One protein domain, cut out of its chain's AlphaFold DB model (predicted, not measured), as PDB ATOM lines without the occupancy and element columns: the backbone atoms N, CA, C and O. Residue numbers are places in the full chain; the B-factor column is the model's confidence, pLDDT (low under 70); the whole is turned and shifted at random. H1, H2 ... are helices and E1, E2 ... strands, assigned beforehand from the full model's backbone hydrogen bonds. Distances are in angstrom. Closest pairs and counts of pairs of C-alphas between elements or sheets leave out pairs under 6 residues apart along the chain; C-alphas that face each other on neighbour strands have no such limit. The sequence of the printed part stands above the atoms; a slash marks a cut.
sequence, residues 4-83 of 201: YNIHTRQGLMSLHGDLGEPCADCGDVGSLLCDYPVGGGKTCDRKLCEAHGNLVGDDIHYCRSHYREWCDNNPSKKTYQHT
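AT A GLANCE: This is residues 4 to 83 of the 201 residues of an uncharacterized protein of Halomonadaceae bacterium (UniProt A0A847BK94). There is little regular structure: hairpin E1-E2 makes one end of the longest axis, and small hairpin E4-E5 with H1 beside it lies toward the other, while long loops run out to E3 and back. The 80 printed residues include five named strands, then one named helix; the class is mixed, with 31 residues in named elements. It is only just compact, close to loose: radius of gyration of the C-alphas 14.0 A, spans 39 by 30 by 19 A.

HOW THE PARTS SIT: E1, residues 4 to 8, and E2, residues 11 to 16, form an antiparallel hairpin at 151 degrees; N 6 and O 13, 2.8 A apart, are within hydrogen-bond range. E3, residues 37 to 39, pairs with no named strand; residues 42 to 43 pair with it, antiparallel. E4, residues 54 to 57, and E5, residues 60 to 62, form an antiparallel hairpin at 144 degrees, with N 54 and O 62 within range at 2.8 A. The closest C-alphas of E4 and H1, residues 64 to 73, are Asn 54 and Tyr 67, 6.5 A apart. In H1 every O i to N i+4 pair is within range.

IN THESE COORDINATES: E2 is 16.6 A long, H1 14.5 A and E1 12.2 A. C-alpha 4 is at (292.035, 340.076, 412.021), C-alpha 73 at (315.309, 348.816, 389.316).

THE WHOLE: The farthest C-alphas, Gln 10 and Gly 40, are 44.5 A apart. The printed part has no cut; links E2 to E3 and E3 to E4 are long. Residue 9 and residues 77 to 83 have pLDDT under 70.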
ATOM      1  N   TYR A   4     290.961 339.097 412.166       87.38
ATOM      2  CA  TYR A   4     292.035 340.076 412.021       87.38
ATOM      3  C   TYR A   4     292.933 340.053 413.243       87.38
ATOM      4  O   TYR A   4     292.438 340.041 414.368       87.38
ATOM      5  N   ASN A   5     294.240 340.086 413.020       85.69
ATOM      6  CA  ASN A   5     295.259 340.080 414.057       85.69
ATOM      7  C   ASN A   5     295.872 341.475 414.185       85.69
ATOM      8  O   ASN A   5     296.765 341.842 413.422       85.69
ATOM      9  N   ILE A   6     295.403 342.240 415.168       79.62
ATOM     10  CA  ILE A   6     295.891 343.592 415.438       79.62
ATOM     11  C   ILE A   6     297.000 343.527 416.481       79.62
ATOM     12  O   ILE A   6     296.810 343.034 417.598       79.62
ATOM     13  N   HIS A   7     298.162 344.066 416.129       73.25
ATOM     14  CA  HIS A   7     299.277 344.198 417.059       73.25
ATOM     15  C   HIS A   7     299.103 345.475 417.882       73.25
ATOM     16  O   HIS A   7     299.284 346.586 417.385       73.25
ATOM     17  N   THR A   8     298.756 345.327 419.158       74.56
ATOM     18  CA  THR A   8     298.646 346.453 420.095       74.56
ATOM     19  C   THR A   8     299.861 346.514 421.017       74.56
ATOM     20  O   THR A   8     300.616 345.551 421.153       74.56
ATOM     21  N   ARG A   9     300.028 347.629 421.742       66.62
ATOM     22  CA  ARG A   9     301.067 347.751 422.785       66.62
ATOM     23  C   ARG A   9     300.918 346.732 423.922       66.62
ATOM     24  O   ARG A   9     301.872 346.517 424.659       66.62
ATOM     25  N   GLN A  10     299.731 346.150 424.088       76.31
ATOM     26  CA  GLN A  10     299.411 345.188 425.145       76.31
ATOM     27  C   GLN A  10     299.509 343.730 424.665       76.31
ATOM     28  O   GLN A  10     299.308 342.816 425.459       76.31
ATOM     29  N   GLY A  11     299.835 343.510 423.386       77.44
ATOM     30  CA  GLY A  11     299.930 342.190 422.775       77.44
ATOM     31  C   GLY A  11     299.062 342.051 421.526       77.44
ATOM     32  O   GLY A  11     298.535 343.028 420.985       77.44
ATOM     33  N   LEU A  12     298.938 340.810 421.061       81.56
ATOM     34  CA  LEU A  12     298.145 340.454 419.891       81.56
ATOM     35  C   LEU A  12     296.660 340.378 420.263       81.56
ATOM     36  O   LEU A  12     296.287 339.616 421.155       81.56
ATOM     37  N   MET A  13     295.820 341.145 419.573       85.50
ATOM     38  CA  MET A  13     294.365 341.055 419.687       85.50
ATOM     39  C   MET A  13     293.780 340.454 418.409       85.50
ATOM     40  O   MET A  13     294.172 340.845 417.311       85.50
ATOM     41  N   SER A  14     292.816 339.543 418.551       87.44
ATOM     42  CA  SER A  14     292.059 338.998 417.423       87.44
ATOM     43  C   SER A  14     290.662 339.608 417.380       87.44
ATOM     44  O   SER A  14     289.910 339.527 418.352       87.44
ATOM     45  N   LEU A  15     290.310 340.221 416.251       84.75
ATOM     46  CA  LEU A  15     288.974 340.741 415.980       84.75
ATOM     47  C   LEU A  15     288.263 339.838 414.979       84.75
ATOM     48  O   LEU A  15     288.848 339.419 413.985       84.75
ATOM     49  N   HIS A  16     286.981 339.583 415.212       88.38
ATOM     50  CA  HIS A  16     286.124 338.868 414.274       88.38
ATOM     51  C   HIS A  16     285.099 339.849 413.715       88.38
ATOM     52  O   HIS A  16     284.389 340.502 414.478       88.38
ATOM     53  N   GLY A  17     285.019 339.970 412.392       85.56
ATOM     54  CA  GLY A  17     284.159 340.969 411.762       85.56
ATOM     55  C   GLY A  17     284.287 341.004 410.246       85.56
ATOM     56  O   GLY A  17     285.041 340.232 409.653       85.56
ATOM     57  N   ASP A  18     283.553 341.921 409.630       87.38
ATOM     58  CA  ASP A  18     283.664 342.232 408.207       87.38
ATOM     59  C   ASP A  18     284.340 343.602 408.043       87.38
ATOM     60  O   ASP A  18     283.688 344.641 408.014       87.38
ATOM     61  N   LEU A  19     285.674 343.597 408.065       84.88
ATOM     62  CA  LEU A  19     286.552 344.759 407.890       84.88
ATOM     63  C   LEU A  19     287.295 344.681 406.543       84.88
ATOM     64  O   LEU A  19     288.311 345.348 406.356       84.88
ATOM     65  N   GLY A  20     286.804 343.851 405.617       86.62
ATOM     66  CA  GLY A  20     287.450 343.561 404.340       86.62
ATOM     67  C   GLY A  20     288.401 342.364 404.384       86.62
ATOM     68  O   GLY A  20     288.371 341.525 405.278       86.62
ATOM     69  N   GLU A  21     289.247 342.237 403.369       89.44
ATOM     70  CA  GLU A  21     290.218 341.147 403.325       89.44
ATOM     71  C   GLU A  21     291.424 341.461 404.226       89.44
ATOM     72  O   GLU A  21     291.946 342.580 404.200       89.44
ATOM     73  N   PRO A  22     291.889 340.500 405.044       92.31
ATOM     74  CA  PRO A  22     293.023 340.728 405.921       92.31
ATOM     75  C   PRO A  22     294.322 340.861 405.118       92.31
ATOM     76  O   PRO A  22     294.468 340.334 404.013       92.31
ATOM     77  N   CYS A  23     295.299 341.539 405.707       93.25
ATOM     78  CA  CYS A  23     296.648 341.631 405.189       93.25
ATOM     79  C   CYS A  23     297.215 340.227 404.971       93.25
ATOM     80  O   CYS A  23     297.265 339.409 405.893       93.25
ATOM     81  N   ALA A  24     297.711 339.982 403.762       93.00
ATOM     82  CA  ALA A  24     298.225 338.681 403.358       93.00
ATOM     83  C   ALA A  24     299.483 338.235 404.133       93.00
ATOM     84  O   ALA A  24     299.852 337.066 404.055       93.00
ATOM     85  N   ASP A  25     300.147 339.147 404.855       88.31
ATOM     86  CA  ASP A  25     301.420 338.877 405.533       88.31
ATOM     87  C   ASP A  25     301.262 338.647 407.045       88.31
ATOM     88  O   ASP A  25     301.939 337.786 407.603       88.31
ATOM     89  N   CYS A  26     300.367 339.377 407.721       88.75
ATOM     90  CA  CYS A  26     300.190 339.275 409.179       88.75
ATOM     91  C   CYS A  26     298.753 339.016 409.642       88.75
ATOM     92  O   CYS A  26     298.530 338.767 410.828       88.75
ATOM     93  N   GLY A  27     297.779 339.083 408.737       88.62
ATOM     94  CA  GLY A  27     296.371 338.956 409.081       88.62
ATOM     95  C   GLY A  27     295.750 340.197 409.727       88.62
ATOM     96  O   GLY A  27     294.634 340.101 410.208       88.62
ATOM     97  N   ASP A  28     296.434 341.343 409.782       88.69
ATOM     98  CA  ASP A  28     295.838 342.618 410.227       88.69
ATOM     99  C   ASP A  28     294.827 343.154 409.186       88.69
ATOM    100  O   ASP A  28     294.611 342.525 408.152       88.69
ATOM    101  N   VAL A  29     294.193 344.302 409.407       88.38
ATOM    102  CA  VAL A  29     293.254 344.908 408.447       88.38
ATOM    103  C   VAL A  29     293.998 345.333 407.171       88.38
ATOM    104  O   VAL A  29     294.916 346.152 407.211       88.38
ATOM    105  N   GLY A  30     293.620 344.750 406.029       90.50
ATOM    106  CA  GLY A  30     294.247 344.985 404.727       90.50
ATOM    107  C   GLY A  30     293.681 346.207 404.003       90.50
ATOM    108  O   GLY A  30     292.994 346.054 402.996       90.50
ATOM    109  N   SER A  31     293.945 347.409 404.518       90.00
ATOM    110  CA  SER A  31     293.427 348.671 403.963       90.00
ATOM    111  C   SER A  31     294.099 349.127 402.661       90.00
ATOM    112  O   SER A  31     293.562 349.999 401.983       90.00
ATOM    113  N   LEU A  32     295.249 348.551 402.304       93.75
ATOM    114  CA  LEU A  32     296.059 348.937 401.148       93.75
ATOM    115  C   LEU A  32     296.157 347.796 400.133       93.75
ATOM    116  O   LEU A  32     296.076 346.614 400.489       93.75
ATOM    117  N   LEU A  33     296.388 348.145 398.867       96.06
ATOM    118  CA  LEU A  33     296.623 347.196 397.777       96.06
ATOM    119  C   LEU A  33     298.042 347.329 397.244       96.06
ATOM    120  O   LEU A  33     298.643 348.392 397.301       96.06
ATOM    121  N   CYS A  34     298.588 346.223 396.740       96.38
ATOM    122  CA  CYS A  34     299.850 346.261 396.024       96.38
ATOM    123  C   CYS A  34     299.647 346.690 394.564       96.38
ATOM    124  O   CYS A  34     299.245 345.873 393.733       96.38
ATOM    125  N   ASP A  35     300.064 347.904 394.226       96.38
ATOM    126  CA  ASP A  35     299.893 348.495 392.888       96.38
ATOM    127  C   ASP A  35     301.006 348.117 391.895       96.38
ATOM    128  O   ASP A  35     301.199 348.762 390.862       96.38
ATOM    129  N   TYR A  36     301.812 347.099 392.211       95.62
ATOM    130  CA  TYR A  36     302.943 346.731 391.363       95.62
ATOM    131  C   TYR A  36     302.443 346.120 390.046       95.62
ATOM    132  O   TYR A  36     301.646 345.176 390.097       95.62
ATOM    133  N   PRO A  37     302.896 346.611 388.878       95.69
ATOM    134  CA  PRO A  37     302.441 346.109 387.590       95.69
ATOM    135  C   PRO A  37     303.007 344.711 387.323       95.69
ATOM    136  O   PRO A  37     304.217 344.521 387.251       95.69
ATOM    137  N   VAL A  38     302.130 343.733 387.098       94.88
ATOM    138  CA  VAL A  38     302.515 342.338 386.781       94.88
ATOM    139  C   VAL A  38     302.411 342.019 385.281       94.88
ATOM    140  O   VAL A  38     302.498 340.867 384.864       94.88
ATOM    141  N   GLY A  39     302.226 343.054 384.453       93.31
ATOM    142  CA  GLY A  39     302.047 342.945 383.006       93.31
ATOM    143  C   GLY A  39     300.583 342.789 382.578       93.31
ATOM    144  O   GLY A  39     299.686 342.547 383.383       93.31
ATOM    145  N   GLY A  40     300.317 342.992 381.282       91.50
ATOM    146  CA  GLY A  40     298.968 342.857 380.712       91.50
ATOM    147  C   GLY A  40     297.929 343.836 381.278       91.50
ATOM    148  O   GLY A  40     296.745 343.513 381.290       91.50
ATOM    149  N   GLY A  41     298.369 344.995 381.782       92.75
ATOM    150  CA  GLY A  41     297.498 345.996 382.406       92.75
ATOM    151  C   GLY A  41     296.973 345.613 383.793       92.75
ATOM    152  O   GLY A  41     295.996 346.203 384.241       92.75
ATOM    153  N   LYS A  42     297.582 344.621 384.456       94.50
ATOM    154  CA  LYS A  42     297.184 344.156 385.792       94.50
ATOM    155  C   LYS A  42     298.177 344.578 386.871       94.50
ATOM    156  O   LYS A  42     299.374 344.727 386.608       94.50
ATOM    157  N   THR A  43     297.665 344.681 388.089       96.12
ATOM    158  CA  THR A  43     298.401 344.930 389.330       96.12
ATOM    159  C   THR A  43     298.452 343.667 390.192       96.12
ATOM    160  O   THR A  43     297.738 342.693 389.954       96.12
ATOM    161  N   CYS A  44     299.359 343.641 391.168       95.44
ATOM    162  CA  CYS A  44     299.475 342.524 392.104       95.44
ATOM    163  C   CYS A  44     298.235 342.383 393.004       95.44
ATOM    164  O   CYS A  44     297.901 341.263 393.388       95.44
ATOM    165  N   ASP A  45     297.619 343.501 393.401       94.50
ATOM    166  CA  ASP A  45     296.411 343.604 394.238       94.50
ATOM    167  C   ASP A  45     296.470 342.868 395.589       94.50
ATOM    168  O   ASP A  45     295.453 342.689 396.266       94.50
ATOM    169  N   ARG A  46     297.668 342.456 396.028       95.00
ATOM    170  CA  ARG A  46     297.880 341.826 397.337       95.00
ATOM    171  C   ARG A  46     297.414 342.790 398.426       95.00
ATOM    172  O   ARG A  46     297.835 343.942 398.426       95.00
ATOM    173  N   LYS A  47     296.587 342.306 399.356       95.69
ATOM    174  CA  LYS A  47     296.081 343.093 400.489       95.69
ATOM    175  C   LYS A  47     297.168 343.310 401.528       95.69
ATOM    176  O   LYS A  47     297.793 342.350 401.994       95.69
ATOM    177  N   LEU A  48     297.379 344.559 401.911       94.06
ATOM    178  CA  LEU A  48     298.433 344.994 402.819       94.06
ATOM    179  C   LEU A  48     297.821 345.848 403.927       94.06
ATOM    180  O   LEU A  48     296.910 346.632 403.681       94.06
ATOM    181  N   CYS A  49     298.323 345.703 405.149       90.81
ATOM    182  CA  CYS A  49     298.108 346.717 406.174       90.81
ATOM    183  C   CYS A  49     299.153 347.829 406.018       90.81
ATOM    184  O   CYS A  49     300.157 347.649 405.323       90.81
ATOM    185  N   GLU A  50     298.965 348.947 406.713       84.81
ATOM    186  CA  GLU A  50     299.889 350.093 406.689       84.81
ATOM    187  C   GLU A  50     301.341 349.707 407.010       84.81
ATOM    188  O   GLU A  50     302.270 350.237 406.412       84.81
ATOM    189  N   ALA A  51     301.556 348.721 407.887       81.50
ATOM    190  CA  ALA A  51     302.897 348.250 408.235       81.50
ATOM    191  C   ALA A  51     303.580 347.425 407.123       81.50
ATOM    192  O   ALA A  51     304.808 347.319 407.103       81.50
ATOM    193  N   HIS A  52     302.806 346.816 406.215       87.94
ATOM    194  CA  HIS A  52     303.319 345.973 405.124       87.94
ATOM    195  C   HIS A  52     303.217 346.633 403.737       87.94
ATOM    196  O   HIS A  52     303.823 346.136 402.782       87.94
ATOM    197  N   GLY A  53     302.488 347.747 403.622       90.00
ATOM    198  CA  GLY A  53     302.422 348.597 402.435       90.00
ATOM    199  C   GLY A  53     303.631 349.522 402.341       90.00
ATOM    200  O   GLY A  53     303.798 350.423 403.157       90.00
ATOM    201  N   ASN A  54     304.483 349.323 401.336       88.62
ATOM    202  CA  ASN A  54     305.639 350.186 401.110       88.62
ATOM    203  C   ASN A  54     305.278 351.293 400.123       88.62
ATOM    204  O   ASN A  54     305.100 351.015 398.940       88.62
ATOM    205  N   LEU A  55     305.179 352.531 400.606       86.81
ATOM    206  CA  LEU A  55     304.902 353.694 399.768       86.81
ATOM    207  C   LEU A  55     306.089 353.988 398.834       86.81
ATOM    208  O   LEU A  55     307.221 354.157 399.297       86.81
ATOM    209  N   VAL A  56     305.830 354.048 397.528       87.06
ATOM    210  CA  VAL A  56     306.839 354.296 396.470       87.06
ATOM    211  C   VAL A  56     306.513 355.503 395.583       87.06
ATOM    212  O   VAL A  56     307.268 355.824 394.666       87.06
ATOM    213  N   GLY A  57     305.377 356.147 395.831       84.50
ATOM    214  CA  GLY A  57     304.822 357.242 395.046       84.50
ATOM    215  C   GLY A  57     303.605 357.833 395.749       84.50
ATOM    216  O   GLY A  57     303.287 357.435 396.869       84.50
ATOM    217  N   ASP A  58     302.908 358.747 395.084       81.81
ATOM    218  CA  ASP A  58     301.676 359.332 395.615       81.81
ATOM    219  C   ASP A  58     300.566 358.280 395.629       81.81
ATOM    220  O   ASP A  58     300.062 357.890 394.580       81.81
ATOM    221  N   ASP A  59     300.225 357.799 396.826       83.94
ATOM    222  CA  ASP A  59     299.222 356.750 397.069       83.94
ATOM    223  C   ASP A  59     299.528 355.385 396.415       83.94
ATOM    224  O   ASP A  59     298.667 354.518 396.322       83.94
ATOM    225  N   ILE A  60     300.781 355.152 395.998       91.00
ATOM    226  CA  ILE A  60     301.215 353.885 395.390       91.00
ATOM    227  C   ILE A  60     301.914 353.030 396.440       91.00
ATOM    228  O   ILE A  60     302.996 353.390 396.925       91.00
ATOM    229  N   HIS A  61     301.345 351.864 396.737       92.88
ATOM    230  CA  HIS A  61     301.853 350.970 397.775       92.88
ATOM    231  C   HIS A  61     302.301 349.636 397.185       92.88
ATOM    232  O   HIS A  61     301.563 348.972 396.468       92.88
ATOM    233  N   TYR A  62     303.515 349.187 397.510       94.31
ATOM    234  CA  TYR A  62     304.037 347.882 397.099       94.31
ATOM    235  C   TYR A  62     304.198 346.930 398.281       94.31
ATOM    236  O   TYR A  62     304.617 347.307 399.375       94.31
ATOM    237  N   CYS A  63     303.917 345.647 398.054       95.12
ATOM    238  CA  CYS A  63     304.240 344.603 399.017       95.12
ATOM    239  C   CYS A  63     305.760 344.440 399.133       95.12
ATOM    240  O   CYS A  63     306.521 344.874 398.267       95.12
ATOM    241  N   ARG A  64     306.227 343.766 400.188       90.69
ATOM    242  CA  ARG A  64     307.666 343.614 400.449       90.69
ATOM    243  C   ARG A  64     308.454 343.017 399.273       90.69
ATOM    244  O   ARG A  64     309.590 343.431 399.054       90.69
ATOM    245  N   SER A  65     307.900 342.042 398.545       93.19
ATOM    246  CA  SER A  65     308.595 341.429 397.402       93.19
ATOM    247  C   SER A  65     308.762 342.420 396.253       93.19
ATOM    248  O   SER A  65     309.876 342.624 395.781       93.19
ATOM    249  N   HIS A  66     307.681 343.097 395.871       95.38
ATOM    250  CA  HIS A  66     307.689 344.063 394.776       95.38
ATOM    251  C   HIS A  66     308.409 345.365 395.123       95.38
ATOM    252  O   HIS A  66     309.012 345.988 394.256       95.38
ATOM    253  N   TYR A  67     308.426 345.755 396.396       91.88
ATOM    254  CA  TYR A  67     309.245 346.872 396.849       91.88
ATOM    255  C   TYR A  67     310.739 346.602 396.634       91.88
ATOM    256  O   TYR A  67     311.457 347.495 396.193       91.88
ATOM    257  N   ARG A  68     311.211 345.369 396.884       88.50
ATOM    258  CA  ARG A  68     312.607 344.986 396.607       88.50
ATOM    259  C   ARG A  68     312.922 345.071 395.119       88.50
ATOM    260  O   ARG A  68     313.890 345.723 394.752       88.50
ATOM    261  N   GLU A  69     312.065 344.499 394.282       91.50
ATOM    262  CA  GLU A  69     312.234 344.554 392.827       91.50
ATOM    263  C   GLU A  69     312.226 345.997 392.304       91.50
ATOM    264  O   GLU A  69     313.057 346.388 391.483       91.50
ATOM    265  N   TRP A  70     311.329 346.835 392.824       91.19
ATOM    266  CA  TRP A  70     311.311 348.253 392.493       91.19
ATOM    267  C   TRP A  70     312.591 348.970 392.935       91.19
ATOM    268  O   TRP A  70     313.136 349.750 392.156       91.19
ATOM    269  N   CYS A  71     313.098 348.687 394.138       86.44
ATOM    270  CA  CYS A  71     314.347 349.247 394.659       86.44
ATOM    271  C   CYS A  71     315.573 348.845 393.831       86.44
ATOM    272  O   CYS A  71     316.493 349.651 393.675       86.44
ATOM    273  N   ASP A  72     315.601 347.614 393.326       87.81
ATOM    274  CA  ASP A  72     316.686 347.114 392.478       87.81
ATOM    275  C   ASP A  72     316.678 347.815 391.113       87.81
ATOM    276  O   ASP A  72     317.730 348.210 390.612       87.81
ATOM    277  N   ASN A  73     315.486 348.075 390.568       87.50
ATOM    278  CA  ASN A  73     315.309 348.816 389.316       87.50
ATOM    279  C   ASN A  73     315.438 350.344 389.475       87.50
ATOM    280  O   ASN A  73     315.701 351.046 388.499       87.50
ATOM    281  N   ASN A  74     315.266 350.874 390.689       83.50
ATOM    282  CA  ASN A  74     315.291 352.310 390.984       83.50
ATOM    283  C   ASN A  74     316.241 352.626 392.153       83.50
ATOM    284  O   ASN A  74     315.808 353.132 393.193       83.50
ATOM    285  N   PRO A  75     317.555 352.377 392.009       77.25
ATOM    286  CA  PRO A  75     318.497 352.510 393.116       77.25
ATOM    287  C   PRO A  75     318.596 353.932 393.685       77.25
ATOM    288  O   PRO A  75     318.892 354.083 394.868       77.25
ATOM    289  N   SER A  76     318.306 354.962 392.883       74.25
ATOM    290  CA  SER A  76     318.283 356.367 393.311       74.25
ATOM    291  C   SER A  76     317.017 356.777 394.073       74.25
ATOM    292  O   SER A  76     317.022 357.829 394.699       74.25
ATOM    293  N   LYS A  77     315.944 355.970 394.047       66.94
ATOM    294  CA  LYS A  77     314.632 356.300 394.644       66.94
ATOM    295  C   LYS A  77     314.291 355.482 395.894       66.94
ATOM    296  O   LYS A  77     313.164 355.535 396.378       66.94
ATOM    297  N   LYS A  78     315.263 354.756 396.460       59.66
ATOM    298  CA  LYS A  78     315.099 353.875 397.639       59.66
ATOM    299  C   LYS A  78     314.573 354.574 398.908       59.66
ATOM    300  O   LYS A  78     314.255 353.904 399.884       59.66
ATOM    301  N   THR A  79     314.498 355.901 398.915       54.53
ATOM    302  CA  THR A  79     314.133 356.745 400.059       54.53
ATOM    303  C   THR A  79     312.679 357.225 400.061       54.53
ATOM    304  O   THR A  79     312.329 358.000 400.944       54.53
ATOM    305  N   TYR A  80     311.804 356.770 399.154       52.38
ATOM    306  CA  TYR A  80     310.421 357.284 399.088       52.38
ATOM    307  C   TYR A  80     309.604 357.072 400.380       52.38
ATOM    308  O   TYR A  80     308.783 357.912 400.728       52.38
ATOM    309  N   GLN A  81     309.890 356.032 401.174       51.88
ATOM    310  CA  GLN A  81     309.274 355.854 402.502       51.88
ATOM    311  C   GLN A  81     309.673 356.925 403.538       51.88
ATOM    312  O   GLN A  81     309.053 357.014 404.596       51.88
ATOM    313  N   HIS A  82     310.695 357.740 403.261       48.69
ATOM    314  CA  HIS A  82     311.198 358.770 404.170       48.69
ATOM    315  C   HIS A  82     310.675 360.179 403.876       48.69
ATOM    316  O   HIS A  82     310.980 361.091 404.643       48.69
ATOM    317  N   THR A  83     309.868 360.375 402.831       49.53
ATOM    318  CA  THR A  83     309.355 361.711 402.489       49.53
ATOM    319  C   THR A  83     308.237 362.177 403.414       49.53
ATOM    320  O   THR A  83     307.980 363.366 403.453       49.53
TER     321      THR A  83